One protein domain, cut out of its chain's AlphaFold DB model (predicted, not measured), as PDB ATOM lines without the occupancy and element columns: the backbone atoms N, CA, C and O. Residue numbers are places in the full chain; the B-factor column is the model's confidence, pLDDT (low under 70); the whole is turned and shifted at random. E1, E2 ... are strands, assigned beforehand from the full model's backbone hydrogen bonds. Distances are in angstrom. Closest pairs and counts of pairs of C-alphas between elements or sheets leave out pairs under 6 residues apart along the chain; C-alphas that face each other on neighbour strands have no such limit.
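This is residues 7 to 151 of the 151 residues of an uncharacterized protein of Flavobacterium sp. CS20 (UniProt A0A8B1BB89). Eight antiparallel strands ring a closed barrel, with a ninth strand, E4, paired onto E3 as an extra strand outside the ring. The long E7 and E8 hairpin makes part of the wall, and its link, residues 110 to 113, lies at one extreme of the longest axis; Phe 131, in the long link from E8 to E9, lies at the other. The printed part has 145 residues with no named helix and nine named strands, E1 to E9 in order along the chain; the class is all strand. The ring runs E1, E2, E3, E5, E6, E7, E8, E9 and back to E1. The whole is compact, with a radius of gyration of the C-alphas of 15.7 A and spans of 51 by 38 by 29 A.

E1, residues 7 to 12, begins at C-alpha 7 (199.908, 206.147, 263.693). E2, residues 15 to 24, is 28.7 A long. E3, residues 27 to 40, is 34.9 A long and bends by 59 degrees at residue 30. E4 is residues 46 to 52 and E5 residues 70 to 75. E6, residues 78 to 85, bends by 64 degrees at residue 82. E7, residues 97 to 109, is 34.8 A long, and E8, residues 114 to 123, is 29.8 A long. E9, residues 144 to 150, ends at C-alpha 150 (199.888, 209.087, 259.682).

Two meanders, each strand the antiparallel neighbour of the one before, make up the sheet: E1 to E4 and E5 to E9. In the hairpin of E1 and E2, N 10 and O 17 are 2.9 A apart, within hydrogen-bond range. In the hairpin of E2 and E3, N 20 and O 34 are 2.8 A apart. E3 has staggered pairing: E5 and E4 lie on the same side of it, E5 beside residues 29 to 33 with N 31 and O 72 at 2.9 A, E4 beside residues 36 to 40 with N 39 and O 48 at 2.8 A. E4 and E5 are apart. Next round the ring, N 75 and O 78 of E5 and E6 are 2.9 A apart, N 79 and O 103 of E6 and E7 2.8 A, N 102 and O 120 of E7 and E8 2.8 A, and N 146 and O 117 of E9 and E8 2.8 A. E9 and E1 close the barrel, antiparallel at 132 degrees, with N 149 and O 7 at 2.8 A.

The C-alphas farthest apart, those of Leu 111 and Phe 131, are 51.2 A apart. The printed part has no cut. The links E4 to E5, E6 to E7 and E8 to E9 are long. Mean pLDDT of the printed part is 87.8; residue 92 and residues 125 to 134 are under 70.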
ATOM      1  N   THR A   7     198.622 206.475 263.068       97.69
ATOM      2  CA  THR A   7     199.908 206.147 263.693       97.69
ATOM      3  C   THR A   7     200.424 207.317 264.513       97.69
ATOM      4  O   THR A   7     200.492 208.454 264.043       97.69
ATOM      5  N   TRP A   8     200.841 207.010 265.735       98.12
ATOM      6  CA  TRP A   8     201.341 207.952 266.722       98.12
ATOM      7  C   TRP A   8     202.709 207.520 267.215       98.12
ATOM      8  O   TRP A   8     202.901 206.348 267.533       98.12
ATOM      9  N   GLU A   9     203.643 208.458 267.322       98.31
ATOM     10  CA  GLU A   9     205.022 208.157 267.690       98.31
ATOM     11  C   GLU A   9     205.540 209.076 268.797       98.31
ATOM     12  O   GLU A   9     205.231 210.269 268.861       98.31
ATOM     13  N   TYR A  10     206.353 208.492 269.670       98.25
ATOM     14  CA  TYR A  10     207.242 209.178 270.594       98.25
ATOM     15  C   TYR A  10     208.643 208.621 270.381       98.25
ATOM     16  O   TYR A  10     208.838 207.406 270.416       98.25
ATOM     17  N   GLN A  11     209.609 209.506 270.157       96.88
ATOM     18  CA  GLN A  11     210.992 209.125 269.915       96.88
ATOM     19  C   GLN A  11     211.896 209.706 270.997       96.88
ATOM     20  O   GLN A  11     211.864 210.905 271.276       96.88
ATOM     21  N   GLU A  12     212.738 208.846 271.560       95.88
ATOM     22  CA  GLU A  12     213.814 209.220 272.466       95.88
ATOM     23  C   GLU A  12     215.120 208.622 271.932       95.88
ATOM     24  O   GLU A  12     215.296 207.404 271.866       95.88
ATOM     25  N   ASN A  13     216.048 209.487 271.516       94.50
ATOM     26  CA  ASN A  13     217.253 209.091 270.784       94.50
ATOM     27  C   ASN A  13     216.897 208.275 269.525       94.50
ATOM     28  O   ASN A  13     216.151 208.750 268.668       94.50
ATOM     29  N   ASN A  14     217.412 207.050 269.423       96.19
ATOM     30  CA  ASN A  14     217.185 206.144 268.298       96.19
ATOM     31  C   ASN A  14     216.043 205.151 268.568       96.19
ATOM     32  O   ASN A  14     215.805 204.272 267.745       96.19
ATOM     33  N   GLU A  15     215.354 205.248 269.709       97.69
ATOM     34  CA  GLU A  15     214.224 204.381 270.043       97.69
ATOM     35  C   GLU A  15     212.902 205.092 269.771       97.69
ATOM     36  O   GLU A  15     212.652 206.190 270.271       97.69
ATOM     37  N   VAL A  16     212.030 204.434 269.015       98.31
ATOM     38  CA  VAL A  16     210.690 204.923 268.695       98.31
ATOM     39  C   VAL A  16     209.673 204.011 269.360       98.31
ATOM     40  O   VAL A  16     209.672 202.798 269.145       98.31
ATOM     41  N   PHE A  17     208.801 204.602 270.170       98.56
ATOM     42  CA  PHE A  17     207.567 203.984 270.628       98.56
ATOM     43  C   PHE A  17     206.430 204.413 269.706       98.56
ATOM     44  O   PHE A  17     206.195 205.608 269.522       98.56
ATOM     45  N   ARG A  18     205.725 203.436 269.139       98.44
ATOM     46  CA  ARG A  18     204.641 203.647 268.185       98.44
ATOM     47  C   ARG A  18     203.343 203.040 268.696       98.44
ATOM     48  O   ARG A  18     203.327 201.903 269.169       98.44
ATOM     49  N   VAL A  19     202.256 203.781 268.524       98.44
ATOM     50  CA  VAL A  19     200.878 203.350 268.762       98.44
ATOM     51  C   VAL A  19     200.104 203.453 267.451       98.44
ATOM     52  O   VAL A  19     200.175 204.466 266.762       98.44
ATOM     53  N   ILE A  20     199.378 202.396 267.100       97.75
ATOM     54  CA  ILE A  20     198.580 202.291 265.875       97.75
ATOM     55  C   ILE A  20     197.135 202.073 266.309       97.75
ATOM     56  O   ILE A  20     196.850 201.085 266.990       97.75
ATOM     57  N   LEU A  21     196.248 202.998 265.944       97.00
ATOM     58  CA  LEU A  21     194.840 203.015 266.346       97.00
ATOM     59  C   LEU A  21     193.925 202.947 265.123       97.00
ATOM     60  O   LEU A  21     194.167 203.634 264.133       97.00
ATOM     61  N   TRP A  22     192.852 202.165 265.198       95.06
ATOM     62  CA  TRP A  22     191.843 202.072 264.141       95.06
ATOM     63  C   TRP A  22     190.439 201.851 264.715       95.06
ATOM     64  O   TRP A  22     190.278 201.346 265.828       95.06
ATOM     65  N   GLU A  23     189.419 202.230 263.943       92.88
ATOM     66  CA  GLU A  23     188.016 201.982 264.289       92.88
ATOM     67  C   GLU A  23     187.724 200.478 264.282       92.88
ATOM     68  O   GLU A  23     188.109 199.742 263.365       92.88
ATOM     69  N   TYR A  24     187.017 200.001 265.301       89.94
ATOM     70  CA  TYR A  24     186.551 198.628 265.319       89.94
ATOM     71  C   TYR A  24     185.332 198.486 264.402       89.94
ATOM     72  O   TYR A  24     184.260 199.012 264.685       89.94
ATOM     73  N   ASN A  25     185.477 197.727 263.314       83.31
ATOM     74  CA  ASN A  25     184.447 197.587 262.272       83.31
ATOM     75  C   ASN A  25     183.053 197.175 262.786       83.31
ATOM     76  O   ASN A  25     182.053 197.445 262.125       83.31
ATOM     77  N   GLU A  26     182.974 196.492 263.930       82.50
ATOM     78  CA  GLU A  26     181.712 196.017 264.510       82.50
ATOM     79  C   GLU A  26     181.112 196.988 265.546       82.50
ATOM     80  O   GLU A  26     179.971 196.789 265.965       82.50
ATOM     81  N   ALA A  27     181.835 198.042 265.950       80.62
ATOM     82  CA  ALA A  27     181.353 199.061 266.883       80.62
ATOM     83  C   ALA A  27     181.957 200.451 266.560       80.62
ATOM     84  O   ALA A  27     183.109 200.704 266.909       80.62
ATOM     85  N   PRO A  28     181.186 201.372 265.943       72.31
ATOM     86  CA  PRO A  28     181.699 202.623 265.364       72.31
ATOM     87  C   PRO A  28     182.205 203.670 266.373       72.31
ATOM     88  O   PRO A  28     182.767 204.673 265.953       72.31
ATOM     89  N   ASP A  29     182.046 203.436 267.677       82.56
ATOM     90  CA  ASP A  29     182.548 204.310 268.752       82.56
ATOM     91  C   ASP A  29     183.684 203.660 269.567       82.56
ATOM     92  O   ASP A  29     184.108 204.187 270.600       82.56
ATOM     93  N   VAL A  30     184.164 202.495 269.118       89.88
ATOM     94  CA  VAL A  30     185.249 201.749 269.756       89.88
ATOM     95  C   VAL A  30     186.493 201.856 268.892       89.88
ATOM     96  O   VAL A  30     186.510 201.436 267.733       89.88
ATOM     97  N   ILE A  31     187.567 202.358 269.490       94.75
ATOM     98  CA  ILE A  31     188.887 202.377 268.873       94.75
ATOM     99  C   ILE A  31     189.703 201.244 269.474       94.75
ATOM    100  O   ILE A  31     189.792 201.066 270.692       94.75
ATOM    101  N   VAL A  32     190.327 200.471 268.603       96.38
ATOM    102  CA  VAL A  32     191.245 199.405 268.983       96.38
ATOM    103  C   VAL A  32     192.640 199.712 268.467       96.38
ATOM    104  O   VAL A  32     192.830 200.565 267.603       96.38
ATOM    105  N   GLY A  33     193.639 199.045 269.033       96.81
ATOM    106  CA  GLY A  33     195.009 199.362 268.682       96.81
ATOM    107  C   GLY A  33     196.054 198.335 269.069       96.81
ATOM    108  O   GLY A  33     195.829 197.438 269.890       96.81
ATOM    109  N   HIS A  34     197.235 198.553 268.505       97.62
ATOM    110  CA  HIS A  34     198.483 197.898 268.868       97.62
ATOM    111  C   HIS A  34     199.556 198.939 269.173       97.62
ATOM    112  O   HIS A  34     199.480 200.097 268.767       97.62
ATOM    113  N   PHE A  35     200.580 198.499 269.889       97.88
ATOM    114  CA  PHE A  35     201.799 199.258 270.114       97.88
ATOM    115  C   PHE A  35     203.040 198.420 269.810       97.88
ATOM    116  O   PHE A  35     203.012 197.180 269.853       97.88
ATOM    117  N   GLU A  36     204.141 199.116 269.560       97.06
ATOM    118  CA  GLU A  36     205.462 198.544 269.330       97.06
ATOM    119  C   GLU A  36     206.561 199.524 269.743       97.06
ATOM    120  O   GLU A  36     206.340 200.732 269.843       97.06
ATOM    121  N   LYS A  37     207.753 198.992 270.008       97.19
ATOM    122  CA  LYS A  37     208.957 199.787 270.229       97.19
ATOM    123  C   LYS A  37     210.106 199.198 269.432       97.19
ATOM    124  O   LYS A  37     210.320 197.983 269.459       97.19
ATOM    125  N   PHE A  38     210.833 200.044 268.720       96.38
ATOM    126  CA  PHE A  38     211.907 199.631 267.822       96.38
ATOM    127  C   PHE A  38     213.026 200.672 267.770       96.38
ATOM    128  O   PHE A  38     212.850 201.816 268.180       96.38
ATOM    129  N   VAL A  39     214.187 200.244 267.279       97.12
ATOM    130  CA  VAL A  39     215.353 201.097 267.047       97.12
ATOM    131  C   VAL A  39     215.403 201.485 265.574       97.12
ATOM    132  O   VAL A  39     215.236 200.620 264.709       97.12
ATOM    133  N   VAL A  40     215.667 202.760 265.300       97.06
ATOM    134  CA  VAL A  40     215.920 203.291 263.955       97.06
ATOM    135  C   VAL A  40     217.389 203.673 263.769       97.06
ATOM    136  O   VAL A  40     218.097 203.948 264.738       97.06
ATOM    137  N   ASP A  41     217.859 203.667 262.523       95.38
ATOM    138  CA  ASP A  41     219.147 204.264 262.154       95.38
ATOM    139  C   ASP A  41     219.039 205.776 261.883       95.38
ATOM    140  O   ASP A  41     217.962 206.368 261.974       95.38
ATOM    141  N   ASP A  42     220.160 206.399 261.509       92.75
ATOM    142  CA  ASP A  42     220.245 207.835 261.201       92.75
ATOM    143  C   ASP A  42     219.349 208.267 260.020       92.75
ATOM    144  O   ASP A  42     219.091 209.457 259.844       92.75
ATOM    145  N   ASN A  43     218.861 207.318 259.211       92.00
ATOM    146  CA  ASN A  43     217.935 207.564 258.103       92.00
ATOM    147  C   ASN A  43     216.470 207.282 258.479       92.00
ATOM    148  O   ASN A  43     215.595 207.346 257.613       92.00
ATOM    149  N   GLY A  44     216.187 206.943 259.741       89.25
ATOM    150  CA  GLY A  44     214.849 206.585 260.211       89.25
ATOM    151  C   GLY A  44     214.400 205.175 259.812       89.25
ATOM    152  O   GLY A  44     213.219 204.850 259.944       89.25
ATOM    153  N   ILE A  45     215.304 204.324 259.316       93.44
ATOM    154  CA  ILE A  45     214.966 202.950 258.929       93.44
ATOM    155  C   ILE A  45     214.971 202.063 260.171       93.44
ATOM    156  O   ILE A  45     215.919 202.073 260.954       93.44
ATOM    157  N   ILE A  46     213.917 201.256 260.328       94.12
ATOM    158  CA  ILE A  46     213.791 200.285 261.419       94.12
ATOM    159  C   ILE A  46     214.900 199.234 261.304       94.12
ATOM    160  O   ILE A  46     214.946 198.473 260.338       94.12
ATOM    161  N   GLN A  47     215.757 199.163 262.320       94.69
ATOM    162  CA  GLN A  47     216.854 198.197 262.409       94.69
ATOM    163  C   GLN A  47     216.456 196.958 263.216       94.69
ATOM    164  O   GLN A  47     216.790 195.835 262.842       94.69
ATOM    165  N   ASN A  48     215.738 197.146 264.328       92.62
ATOM    166  CA  ASN A  48     215.318 196.044 265.193       92.62
ATOM    167  C   ASN A  48     214.078 196.396 266.024       92.62
ATOM    168  O   ASN A  48     213.991 197.496 266.568       92.62
ATOM    169  N   TYR A  49     213.173 195.435 266.208       93.06
ATOM    170  CA  TYR A  49     212.088 195.550 267.184       93.06
ATOM    171  C   TYR A  49     212.594 195.172 268.580       93.06
ATOM    172  O   TYR A  49     213.187 194.113 268.772       93.06
ATOM    173  N   ILE A  50     212.331 196.035 269.561       93.62
ATOM    174  CA  ILE A  50     212.565 195.747 270.981       93.62
ATOM    175  C   ILE A  50     211.404 194.895 271.497       93.62
ATOM    176  O   ILE A  50     211.614 193.834 272.081       93.62
ATOM    177  N   TYR A  51     210.173 195.338 271.235       93.56
ATOM    178  CA  TYR A  51     208.964 194.575 271.513       93.56
ATOM    179  C   TYR A  51     207.810 195.014 270.615       93.56
ATOM    180  O   TYR A  51     207.798 196.104 270.042       93.56
ATOM    181  N   THR A  52     206.790 194.168 270.537       94.56
ATOM    182  CA  THR A  52     205.540 194.470 269.845       94.56
ATOM    183  C   THR A  52     204.397 193.682 270.460       94.56
ATOM    184  O   THR A  52     204.556 192.532 270.896       94.56
ATOM    185  N   SER A  53     203.240 194.331 270.516       94.62
ATOM    186  CA  SER A  53     202.010 193.682 270.955       94.62
ATOM    187  C   SER A  53     201.398 192.772 269.890       94.62
ATOM    188  O   SER A  53     200.645 191.852 270.219       94.62
ATOM    189  N   GLU A  54     201.767 192.969 268.624       92.00
ATOM    190  CA  GLU A  54     201.339 192.147 267.498       92.00
ATOM    191  C   GLU A  54     202.289 190.952 267.328       92.00
ATOM    192  O   GLU A  54     203.340 191.020 266.682       92.00
ATOM    193  N   LYS A  55     201.934 189.831 267.964       84.12
ATOM    194  CA  LYS A  55     202.773 188.625 267.960       84.12
ATOM    195  C   LYS A  55     202.899 188.064 266.542       84.12
ATOM    196  O   LYS A  55     201.895 187.857 265.869       84.12
ATOM    197  N   GLY A  56     204.135 187.822 266.104       76.44
ATOM    198  CA  GLY A  56     204.475 187.431 264.729       76.44
ATOM    199  C   GLY A  56     205.438 188.386 264.015       76.44
ATOM    200  O   GLY A  56     206.181 187.942 263.144       76.44
ATOM    201  N   LYS A  57     205.505 189.660 264.429       80.56
ATOM    202  CA  LYS A  57     206.509 190.622 263.931       80.56
ATOM    203  C   LYS A  57     207.933 190.314 264.415       80.56
ATOM    204  O   LYS A  57     208.899 190.661 263.741       80.56
ATOM    205  N   ILE A  58     208.067 189.633 265.555       80.06
ATOM    206  CA  ILE A  58     209.346 189.147 266.088       80.06
ATOM    207  C   ILE A  58     209.393 187.618 265.933       80.06
ATOM    208  O   ILE A  58     208.534 186.926 266.492       80.06
ATOM    209  N   PRO A  59     210.375 187.054 265.198       78.25
ATOM    210  CA  PRO A  59     210.511 185.608 265.048       78.25
ATOM    211  C   PRO A  59     210.604 184.893 266.401       78.25
ATOM    212  O   PRO A  59     211.439 185.221 267.239       78.25
ATOM    213  N   GLY A  60     209.748 183.891 266.611       74.44
ATOM    214  CA  GLY A  60     209.701 183.115 267.857       74.44
ATOM    215  C   GLY A  60     208.826 183.711 268.970       74.44
ATOM    216  O   GLY A  60     208.573 183.014 269.955       74.44
ATOM    217  N   ASP A  61     208.298 184.927 268.805       74.38
ATOM    218  CA  ASP A  61     207.351 185.543 269.743       74.38
ATOM    219  C   ASP A  61     205.900 185.341 269.271       74.38
ATOM    220  O   ASP A  61     205.314 186.189 268.599       74.38
ATOM    221  N   SER A  62     205.334 184.165 269.574       71.19
ATOM    222  CA  SER A  62     203.967 183.767 269.177       71.19
ATOM    223  C   SER A  62     202.998 183.554 270.344       71.19
ATOM    224  O   SER A  62     201.810 183.309 270.135       71.19
ATOM    225  N   LYS A  63     203.478 183.614 271.591       76.44
ATOM    226  CA  LYS A  63     202.658 183.353 272.783       76.44
ATOM    227  C   LYS A  63     202.142 184.666 273.373       76.44
ATOM    228  O   LYS A  63     202.856 185.657 273.384       76.44
ATOM    229  N   GLY A  64     200.924 184.657 273.921       76.94
ATOM    230  CA  GLY A  64     200.294 185.877 274.448       76.94
ATOM    231  C   GLY A  64     199.740 186.797 273.353       76.94
ATOM    232  O   GLY A  64     199.591 187.994 273.580       76.94
ATOM    233  N   TRP A  65     199.455 186.255 272.163       84.44
ATOM    234  CA  TRP A  65     198.769 186.993 271.104       84.44
ATOM    235  C   TRP A  65     197.403 187.487 271.588       84.44
ATOM    236  O   TRP A  65     196.672 186.765 272.271       84.44
ATOM    237  N   VAL A  66     197.076 188.721 271.217       86.25
ATOM    238  CA  VAL A  66     195.776 189.351 271.443       86.25
ATOM    239  C   VAL A  66     195.328 190.013 270.139       86.25
ATOM    240  O   VAL A  66     196.187 190.513 269.414       86.25
ATOM    241  N   PRO A  67     194.018 190.034 269.833       87.62
ATOM    242  CA  PRO A  67     193.502 190.672 268.620       87.62
ATOM    243  C   PRO A  67     193.702 192.193 268.622       87.62
ATOM    244  O   PRO A  67     193.836 192.796 267.566       87.62
ATOM    245  N   SER A  68     193.720 192.799 269.809       93.62
ATOM    246  CA  SER A  68     194.133 194.176 270.044       93.62
ATOM    247  C   SER A  68     194.697 194.297 271.458       93.62
ATOM    248  O   SER A  68     194.273 193.598 272.384       93.62
ATOM    249  N   ALA A  69     195.696 195.161 271.619       96.06
ATOM    250  CA  ALA A  69     196.291 195.477 272.917       96.06
ATOM    251  C   ALA A  69     195.640 196.701 273.574       96.06
ATOM    252  O   ALA A  69     195.728 196.890 274.787       96.06
ATOM    253  N   ILE A  70     194.975 197.518 272.762       97.06
ATOM    254  CA  ILE A  70     194.246 198.716 273.153       97.06
ATOM    255  C   ILE A  70     192.792 198.506 272.733       97.06
ATOM    256  O   ILE A  70     192.523 198.059 271.615       97.06
ATOM    257  N   ASN A  71     191.866 198.797 273.639       95.44
ATOM    258  CA  ASN A  71     190.437 198.856 273.364       95.44
ATOM    259  C   ASN A  71     189.884 200.009 274.198       95.44
ATOM    260  O   ASN A  71     189.964 199.964 275.425       95.44
ATOM    261  N   VAL A  72     189.447 201.074 273.542       94.56
ATOM    262  CA  VAL A  72     189.104 202.332 274.196       94.56
ATOM    263  C   VAL A  72     187.839 202.920 273.603       94.56
ATOM    264  O   VAL A  72     187.605 202.844 272.396       94.56
ATOM    265  N   ASP A  73     187.055 203.540 274.473       90.56
ATOM    266  CA  ASP A  73     185.852 204.260 274.090       90.56
ATOM    267  C   ASP A  73     186.194 205.728 273.824       90.56
ATOM    268  O   ASP A  73     187.010 206.343 274.531       90.56
ATOM    269  N   VAL A  74     185.547 206.306 272.814       86.94
ATOM    270  CA  VAL A  74     185.706 207.723 272.490       86.94
ATOM    271  C   VAL A  74     184.907 208.580 273.469       86.94
ATOM    272  O   VAL A  74     183.686 208.492 273.562       86.94
ATOM    273  N   THR A  75     185.599 209.466 274.183       82.50
ATOM    274  CA  THR A  75     184.992 210.601 274.892       82.50
ATOM    275  C   THR A  75     185.394 211.902 274.187       82.50
ATOM    276  O   THR A  75     186.365 211.932 273.436       82.50
ATOM    277  N   SER A  76     184.663 212.999 274.419       78.06
ATOM    278  CA  SER A  76     184.778 214.288 273.704       78.06
ATOM    279  C   SER A  76     186.193 214.739 273.314       78.06
ATOM    280  O   SER A  76     186.378 215.291 272.235       78.06
ATOM    281  N   ASN A  77     187.181 214.556 274.189       84.69
ATOM    282  CA  ASN A  77     188.555 215.028 273.997       84.69
ATOM    283  C   ASN A  77     189.626 213.998 274.390       84.69
ATOM    284  O   ASN A  77     190.818 214.318 274.376       84.69
ATOM    285  N   TYR A  78     189.225 212.780 274.756       92.69
ATOM    286  CA  TYR A  78     190.153 211.722 275.133       92.69
ATOM    287  C   TYR A  78     189.563 210.335 274.876       92.69
ATOM    288  O   TYR A  78     188.349 210.146 274.879       92.69
ATOM    289  N   LEU A  79     190.451 209.361 274.725       94.19
ATOM    290  CA  LEU A  79     190.144 207.941 274.757       94.19
ATOM    291  C   LEU A  79     190.501 207.384 276.123       94.19
ATOM    292  O   LEU A  79     191.525 207.767 276.698       94.19
ATOM    293  N   ILE A  80     189.685 206.472 276.637       94.62
ATOM    294  CA  ILE A  80     190.015 205.716 277.842       94.62
ATOM    295  C   ILE A  80     189.483 204.296 277.729       94.62
ATOM    296  O   ILE A  80     188.409 204.068 277.179       94.62
ATOM    297  N   GLY A  81     190.221 203.332 278.264       93.88
ATOM    298  CA  GLY A  81     189.743 201.958 278.277       93.88
ATOM    299  C   GLY A  81     190.808 200.927 278.616       93.88
ATOM    300  O   GLY A  81     191.922 201.281 279.021       93.88
ATOM    301  N   PRO A  82     190.448 199.638 278.515       94.56
ATOM    302  CA  PRO A  82     191.359 198.529 278.743       94.56
ATOM    303  C   PRO A  82     192.658 198.598 277.930       94.56
ATOM    304  O   PRO A  82     192.671 198.854 276.725       94.56
ATOM    305  N   PHE A  83     193.751 198.254 278.605       95.56
ATOM    306  CA  PHE A  83     195.074 198.082 278.022       95.56
ATOM    307  C   PHE A  83     195.648 196.710 278.380       95.56
ATOM    308  O   PHE A  83     195.477 196.215 279.500       95.56
ATOM    309  N   ILE A  84     196.336 196.091 277.426       94.06
ATOM    310  CA  ILE A  84     197.036 194.822 277.592       94.06
ATOM    311  C   ILE A  84     198.491 195.007 277.188       94.06
ATOM    312  O   ILE A  84     198.789 195.224 276.020       94.06
ATOM    313  N   ASP A  85     199.394 194.803 278.138       93.06
ATOM    314  CA  ASP A  85     200.802 194.602 277.842       93.06
ATOM    315  C   ASP A  85     201.104 193.106 277.789       93.06
ATOM    316  O   ASP A  85     201.212 192.415 278.806       93.06
ATOM    317  N   ASN A  86     201.207 192.597 276.567       91.50
ATOM    318  CA  ASN A  86     201.614 191.230 276.265       91.50
ATOM    319  C   ASN A  86     203.100 191.136 275.871       91.50
ATOM    320  O   ASN A  86     203.516 190.188 275.201       91.50
ATOM    321  N   THR A  87     203.905 192.133 276.241       91.44
ATOM    322  CA  THR A  87     205.354 192.166 275.993       91.44
ATOM    323  C   THR A  87     206.176 191.891 277.250       91.44
ATOM    324  O   THR A  87     207.386 191.692 277.155       91.44
ATOM    325  N   ILE A  88     205.527 191.832 278.419       86.12
ATOM    326  CA  ILE A  88     206.155 191.510 279.703       86.12
ATOM    327  C   ILE A  88     206.871 190.156 279.637       86.12
ATOM    328  O   ILE A  88     206.383 189.193 279.041       86.12
ATOM    329  N   ASN A  89     208.035 190.070 280.286       79.94
ATOM    330  CA  ASN A  89     208.799 188.832 280.365       79.94
ATOM    331  C   ASN A  89     207.979 187.733 281.077       79.94
ATOM    332  O   ASN A  89     207.719 187.850 282.278       79.94
ATOM    333  N   PRO A  90     207.636 186.625 280.393       74.38
ATOM    334  CA  PRO A  90     206.770 185.586 280.947       74.38
ATOM    335  C   PRO A  90     207.432 184.756 282.057       74.38
ATOM    336  O   PRO A  90     206.761 183.959 282.705       74.38
ATOM    337  N   ASN A  91     208.746 184.897 282.260       76.94
ATOM    338  CA  ASN A  91     209.440 184.295 283.401       76.94
ATOM    339  C   ASN A  91     209.257 185.117 284.686       76.94
ATOM    340  O   ASN A  91     209.528 184.606 285.769       76.94
ATOM    341  N   LEU A  92     208.843 186.384 284.565       68.62
ATOM    342  CA  LEU A  92     208.661 187.311 285.683       68.62
ATOM    343  C   LEU A  92     207.184 187.514 286.043       68.62
ATOM    344  O   LEU A  92     206.885 187.846 287.185       68.62
ATOM    345  N   TYR A  93     206.263 187.326 285.093       72.00
ATOM    346  CA  TYR A  93     204.834 187.571 285.291       72.00
ATOM    347  C   TYR A  93     203.973 186.751 284.319       72.00
ATOM    348  O   TYR A  93     204.494 186.117 283.399       72.00
ATOM    349  N   ASP A  94     202.648 186.779 284.508       73.56
ATOM    350  CA  ASP A  94     201.713 186.285 283.493       73.56
ATOM    351  C   ASP A  94     202.022 186.934 282.131       73.56
ATOM    352  O   ASP A  94     202.460 188.082 282.039       73.56
ATOM    353  N   ARG A  95     201.781 186.195 281.048       77.50
ATOM    354  CA  ARG A  95     202.072 186.613 279.666       77.50
ATOM    355  C   ARG A  95     201.307 187.869 279.249       77.50
ATOM    356  O   ARG A  95     201.590 188.424 278.193       77.50
ATOM    357  N   ILE A  96     200.297 188.248 280.028       85.19
ATOM    358  CA  ILE A  96     199.426 189.392 279.811       85.19
ATOM    359  C   ILE A  96     199.325 190.165 281.124       85.19
ATOM    360  O   ILE A  96     198.719 189.703 282.094       85.19
ATOM    361  N   LYS A  97     199.856 191.384 281.131       88.25
ATOM    362  CA  LYS A  97     199.576 192.377 282.165       88.25
ATOM    363  C   LYS A  97     198.439 193.274 281.690       88.25
ATOM    364  O   LYS A  97     198.394 193.677 280.532       88.25
ATOM    365  N   ARG A  98     197.482 193.555 282.574       90.06
ATOM    366  CA  ARG A  98     196.283 194.343 282.256       90.06
ATOM    367  C   ARG A  98     196.324 195.674 282.981       90.06
ATOM    368  O   ARG A  98     196.720 195.731 284.142       90.06
ATOM    369  N   GLY A  99     195.875 196.712 282.301       92.38
ATOM    370  CA  GLY A  99     195.778 198.053 282.842       92.38
ATOM    371  C   GLY A  99     194.692 198.860 282.160       92.38
ATOM    372  O   GLY A  99     193.804 198.325 281.489       92.38
ATOM    373  N   GLN A 100     194.800 200.165 282.333       94.56
ATOM    374  CA  GLN A 100     194.005 201.164 281.645       94.56
ATOM    375  C   GLN A 100     194.943 202.105 280.896       94.56
ATOM    376  O   GLN A 100     196.007 202.458 281.404       94.56
ATOM    377  N   VAL A 101     194.531 202.512 279.700       96.88
ATOM    378  CA  VAL A 101     195.189 203.562 278.927       96.88
ATOM    379  C   VAL A 101     194.263 204.766 278.804       96.88
ATOM    380  O   VAL A 101     193.051 204.602 278.650       96.88
ATOM    381  N   LYS A 102     194.837 205.968 278.873       96.44
ATOM    382  CA  LYS A 102     194.200 207.234 278.503       96.44
ATOM    383  C   LYS A 102     195.021 207.906 277.399       96.44
ATOM    384  O   LYS A 102     196.243 208.004 277.518       96.44
ATOM    385  N   ILE A 103     194.342 208.382 276.358       96.88
ATOM    386  CA  ILE A 103     194.934 209.150 275.253       96.88
ATOM    387  C   ILE A 103     194.182 210.471 275.146       96.88
ATOM    388  O   ILE A 103     193.008 210.482 274.803       96.88
ATOM    389  N   GLU A 104     194.826 211.585 275.465       96.62
ATOM    390  CA  GLU A 104     194.182 212.902 275.537       96.62
ATOM    391  C   GLU A 104     194.806 213.858 274.531       96.62
ATOM    392  O   GLU A 104     196.013 214.090 274.576       96.62
ATOM    393  N   ILE A 105     194.005 214.434 273.632       95.44
ATOM    394  CA  ILE A 105     194.521 215.414 272.669       95.44
ATOM    395  C   ILE A 105     194.924 216.679 273.422       95.44
ATOM    396  O   ILE A 105     194.097 217.318 274.071       95.44
ATOM    397  N   ILE A 106     196.194 217.058 273.297       95.38
ATOM    398  CA  ILE A 106     196.742 218.263 273.936       95.38
ATOM    399  C   ILE A 106     196.877 219.427 272.950       95.38
ATOM    400  O   ILE A 106     196.800 220.587 273.350       95.38
ATOM    401  N   SER A 107     197.063 219.139 271.660       94.25
ATOM    402  CA  SER A 107     197.124 220.151 270.609       94.25
ATOM    403  C   SER A 107     196.734 219.551 269.263       94.25
ATOM    404  O   SER A 107     197.174 218.462 268.898       94.25
ATOM    405  N   ASN A 108     195.927 220.303 268.520       92.25
ATOM    406  CA  ASN A 108     195.568 220.036 267.135       92.25
ATOM    407  C   ASN A 108     195.853 221.305 266.319       92.25
ATOM    408  O   ASN A 108     194.996 222.182 266.181       92.25
ATOM    409  N   ASN A 109     197.092 221.436 265.844       90.19
ATOM    410  CA  ASN A 109     197.537 222.613 265.112       90.19
ATOM    411  C   ASN A 109     197.317 222.428 263.608       90.19
ATOM    412  O   ASN A 109     198.111 221.796 262.913       90.19
ATOM    413  N   GLN A 110     196.252 223.049 263.107       86.56
ATOM    414  CA  GLN A 110     195.869 223.025 261.694       86.56
ATOM    415  C   GLN A 110     196.853 223.773 260.777       86.56
ATOM    416  O   GLN A 110     196.858 223.544 259.574       86.56
ATOM    417  N   LEU A 111     197.695 224.668 261.308       87.00
ATOM    418  CA  LEU A 111     198.687 225.395 260.504       87.00
ATOM    419  C   LEU A 111     199.919 224.539 260.206       87.00
ATOM    420  O   LEU A 111     200.516 224.670 259.141       87.00
ATOM    421  N   THR A 112     200.310 223.682 261.150       85.75
ATOM    422  CA  THR A 112     201.478 222.799 261.018       85.75
ATOM    423  C   THR A 112     201.093 221.356 260.704       85.75
ATOM    424  O   THR A 112     201.975 220.507 260.608       85.75
ATOM    425  N   ASN A 113     199.791 221.069 260.568       85.06
ATOM    426  CA  ASN A 113     199.231 219.717 260.468       85.06
ATOM    427  C   ASN A 113     199.784 218.774 261.548       85.06
ATOM    428  O   ASN A 113     200.039 217.600 261.303       85.06
ATOM    429  N   THR A 114     200.013 219.307 262.750       91.00
ATOM    430  CA  THR A 114     200.588 218.550 263.863       91.00
ATOM    431  C   THR A 114     199.515 218.309 264.903       91.00
ATOM    432  O   THR A 114     198.968 219.255 265.478       91.00
ATOM    433  N   VAL A 115     199.248 217.036 265.178       95.12
ATOM    434  CA  VAL A 115     198.379 216.615 266.273       95.12
ATOM    435  C   VAL A 115     199.236 215.918 267.315       95.12
ATOM    436  O   VAL A 115     200.071 215.078 266.982       95.12
ATOM    437  N   THR A 116     199.044 216.284 268.577       96.75
ATOM    438  CA  THR A 116     199.754 215.677 269.705       96.75
ATOM    439  C   THR A 116     198.775 215.230 270.776       96.75
ATOM    440  O   THR A 116     197.744 215.875 271.009       96.75
ATOM    441  N   ALA A 117     199.114 214.128 271.434       97.19
ATOM    442  CA  ALA A 117     198.308 213.528 272.480       97.19
ATOM    443  C   ALA A 117     199.176 213.130 273.675       97.19
ATOM    444  O   ALA A 117     200.290 212.636 273.503       97.19
ATOM    445  N   ARG A 118     198.661 213.309 274.891       98.25
ATOM    446  CA  ARG A 118     199.244 212.706 276.090       98.25
ATOM    447  C   ARG A 118     198.827 211.242 276.156       98.25
ATOM    448  O   ARG A 118     197.637 210.937 276.094       98.25
ATOM    449  N   TRP A 119     199.812 210.369 276.313       97.94
ATOM    450  CA  TRP A 119     199.647 208.934 276.502       97.94
ATOM    451  C   TRP A 119     199.962 208.557 277.945       97.94
ATOM    452  O   TRP A 119     201.034 208.875 278.468       97.94
ATOM    453  N   THR A 120     199.037 207.848 278.586       97.62
ATOM    454  CA  THR A 120     199.199 207.388 279.965       97.62
ATOM    455  C   THR A 120     198.664 205.973 280.107       97.62
ATOM    456  O   THR A 120     197.517 205.705 279.763       97.62
ATOM    457  N   VAL A 121     199.489 205.079 280.643       95.94
ATOM    458  CA  VAL A 121     199.135 203.713 281.037       95.94
ATOM    459  C   VAL A 121     199.316 203.571 282.541       95.94
ATOM    460  O   VAL A 121     200.326 204.007 283.095       95.94
ATOM    461  N   GLN A 122     198.340 202.942 283.189       91.75
ATOM    462  CA  GLN A 122     198.360 202.649 284.620       91.75
ATOM    463  C   GLN A 122     197.728 201.287 284.915       91.75
ATOM    464  O   GLN A 122     196.958 200.749 284.113       91.75
ATOM    465  N   GLU A 123     198.037 200.713 286.077       86.25
ATOM    466  CA  GLU A 123     197.336 199.516 286.542       86.25
ATOM    467  C   GLU A 123     195.861 199.847 286.812       86.25
ATOM    468  O   GLU A 123     195.527 200.930 287.296       86.25
ATOM    469  N   SER A 124     194.954 198.923 286.487       75.50
ATOM    470  CA  SER A 124     193.544 199.093 286.845       75.50
ATOM    471  C   SER A 124     193.375 198.906 288.352       75.50
ATOM    472  O   SER A 124     193.736 197.858 288.892       75.50
ATOM    473  N   GLU A 125     192.776 199.886 289.025       60.12
ATOM    474  CA  GLU A 125     192.439 199.771 290.442       60.12
ATOM    475  C   GLU A 125     191.514 198.556 290.671       60.12
ATOM    476  O   GLU A 125     190.506 198.378 289.985       60.12
ATOM    477  N   GLY A 126     191.867 197.679 291.620       52.25
ATOM    478  CA  GLY A 126     190.975 196.614 292.106       52.25
ATOM    479  C   GLY A 126     191.258 195.167 291.669       52.25
ATOM    480  O   GLY A 126     190.475 194.286 292.021       52.25
ATOM    481  N   ARG A 127     192.359 194.858 290.964       47.69
ATOM    482  CA  ARG A 127     192.754 193.458 290.662       47.69
ATOM    483  C   ARG A 127     194.193 193.120 291.065       47.69
ATOM    484  O   ARG A 127     194.956 192.593 290.265       47.69
ATOM    485  N   HIS A 128     194.543 193.317 292.335       45.78
ATOM    486  CA  HIS A 128     195.642 192.547 292.925       45.78
ATOM    487  C   HIS A 128     195.145 191.133 293.242       45.78
ATOM    488  O   HIS A 128     194.747 190.832 294.365       45.78
ATOM    489  N   LEU A 129     195.155 190.242 292.246       45.09
ATOM    490  CA  LEU A 129     195.239 188.817 292.551       45.09
ATOM    491  C   LEU A 129     196.685 188.569 292.974       45.09
ATOM    492  O   LEU A 129     197.598 188.560 292.157       45.09
ATOM    493  N   THR A 130     196.874 188.472 294.285       43.44
ATOM    494  CA  THR A 130     198.145 188.236 294.968       43.44
ATOM    495  C   THR A 130     198.793 186.936 294.494       43.44
ATOM    496  O   THR A 130     198.616 185.887 295.110       43.44
ATOM    497  N   PHE A 131     199.572 186.999 293.422       45.91
ATOM    498  CA  PHE A 131     200.559 185.981 293.089       45.91
ATOM    499  C   PHE A 131     201.871 186.706 292.790       45.91
ATOM    500  O   PHE A 131     202.055 187.293 291.730       45.91
ATOM    501  N   SER A 132     202.761 186.673 293.785       48.91
ATOM    502  CA  SER A 132     204.007 187.441 293.914       48.91
ATOM    503  C   SER A 132     203.814 188.922 294.270       48.91
ATOM    504  O   SER A 132     202.994 189.642 293.714       48.91
ATOM    505  N   SER A 133     204.571 189.374 295.262       51.03
ATOM    506  CA  SER A 133     204.520 190.715 295.848       51.03
ATOM    507  C   SER A 133     205.129 191.817 294.967       51.03
ATOM    508  O   SER A 133     205.403 192.897 295.479       51.03
ATOM    509  N   VAL A 134     205.379 191.560 293.677       63.09
ATOM    510  CA  VAL A 134     205.949 192.537 292.740       63.09
ATOM    511  C   VAL A 134     205.369 192.282 291.345       63.09
ATOM    512  O   VAL A 134     205.906 191.507 290.560       63.09
ATOM    513  N   SER A 135     204.236 192.912 291.045       73.81
ATOM    514  CA  SER A 135     203.775 193.083 289.662       73.81
ATOM    515  C   SER A 135     204.820 193.957 288.950       73.81
ATOM    516  O   SER A 135     205.086 195.047 289.457       73.81
ATOM    517  N   PRO A 136     205.478 193.508 287.860       82.06
ATOM    518  CA  PRO A 136     206.479 194.332 287.185       82.06
ATOM    519  C   PRO A 136     205.810 195.556 286.568       82.06
ATOM    520  O   PRO A 136     204.623 195.502 286.253       82.06
ATOM    521  N   ASP A 137     206.553 196.630 286.336       88.19
ATOM    522  CA  ASP A 137     206.027 197.771 285.589       88.19
ATOM    523  C   ASP A 137     205.586 197.364 284.172       88.19
ATOM    524  O   ASP A 137     205.949 196.303 283.652       88.19
ATOM    525  N   PHE A 138     204.763 198.202 283.543       91.38
ATOM    526  CA  PHE A 138     204.510 198.069 282.111       91.38
ATOM    527  C   PHE A 138     205.814 198.288 281.332       91.38
ATOM    528  O   PHE A 138     206.614 199.149 281.692       91.38
ATOM    529  N   ASN A 139     206.016 197.547 280.242       92.88
ATOM    530  CA  ASN A 139     207.172 197.745 279.366       92.88
ATOM    531  C   ASN A 139     207.049 199.019 278.522       92.88
ATOM    532  O   ASN A 139     208.051 199.531 278.023       92.88
ATOM    533  N   VAL A 140     205.820 199.499 278.309       95.56
ATOM    534  CA  VAL A 140     205.567 200.709 277.527       95.56
ATOM    535  C   VAL A 140     205.884 201.972 278.328       95.56
ATOM    536  O   VAL A 140     205.609 202.014 279.529       95.56
ATOM    537  N   PRO A 141     206.403 203.031 277.681       96.62
ATOM    538  CA  PRO A 141     206.506 204.333 278.325       96.62
ATOM    539  C   PRO A 141     205.113 204.850 278.713       96.62
ATOM    540  O   PRO A 141     204.106 204.539 278.071       96.62
ATOM    541  N   THR A 142     205.059 205.665 279.762       96.69
ATOM    542  CA  THR A 142     203.839 206.314 280.256       96.69
ATOM    543  C   THR A 142     204.125 207.783 280.574       96.69
ATOM    544  O   THR A 142     205.279 208.148 280.775       96.69
ATOM    545  N   ASP A 143     203.087 208.621 280.575       97.12
ATOM    546  CA  ASP A 143     203.167 210.089 280.682       97.12
ATOM    547  C   ASP A 143     204.103 210.737 279.644       97.12
ATOM    548  O   ASP A 143     204.914 211.615 279.935       97.12
ATOM    549  N   ILE A 144     203.968 210.292 278.395       98.31
ATOM    550  CA  ILE A 144     204.696 210.828 277.238       98.31
ATOM    551  C   ILE A 144     203.751 211.574 276.294       98.31
ATOM    552  O   ILE A 144     202.529 211.394 276.324       98.31
ATOM    553  N   ILE A 145     204.330 212.405 275.429       98.38
ATOM    554  CA  ILE A 145     203.608 213.102 274.365       98.38
ATOM    555  C   ILE A 145     203.859 212.372 273.050       98.38
ATOM    556  O   ILE A 145     204.986 212.328 272.560       98.38
ATOM    557  N   LEU A 146     202.791 211.827 272.480       98.25
ATOM    558  CA  LEU A 146     202.787 211.251 271.146       98.25
ATOM    559  C   LEU A 146     202.505 212.331 270.099       98.25
ATOM    560  O   LEU A 146     201.691 213.230 270.330       98.25
ATOM    561  N   THR A 147     203.119 212.193 268.928       97.56
ATOM    562  CA  THR A 147     202.826 212.992 267.731       97.56
ATOM    563  C   THR A 147     202.207 212.102 266.663       97.56
ATOM    564  O   THR A 147     202.706 211.006 266.413       97.56
ATOM    565  N   LYS A 148     201.123 212.554 266.029       96.56
ATOM    566  CA  LYS A 148     200.501 211.835 264.913       96.56
ATOM    567  C   LYS A 148     201.375 211.954 263.664       96.56
ATOM    568  O   LYS A 148     201.727 213.067 263.278       96.56
ATOM    569  N   VAL A 149     201.711 210.825 263.042       95.19
ATOM    570  CA  VAL A 149     202.590 210.754 261.857       95.19
ATOM    571  C   VAL A 149     201.892 210.197 260.615       95.19
ATOM    572  O   VAL A 149     202.355 210.429 259.501       95.19
ATOM    573  N   SER A 150     200.766 209.496 260.782       93.12
ATOM    574  CA  SER A 150     199.888 209.087 259.682       93.12
ATOM    575  C   SER A 150     198.438 208.983 260.150       93.12
ATOM    576  O   SER A 150     198.187 208.775 261.340       93.12
ATOM    577  N   ASP A 151     197.506 209.092 259.205       88.12
ATOM    578  CA  ASP A 151     196.107 208.680 259.382       88.12
ATOM    579  C   ASP A 151     195.928 207.174 259.149       88.12
ATOM    580  O   ASP A 151     196.816 206.566 258.499       88.12
TER     581      ASP A 151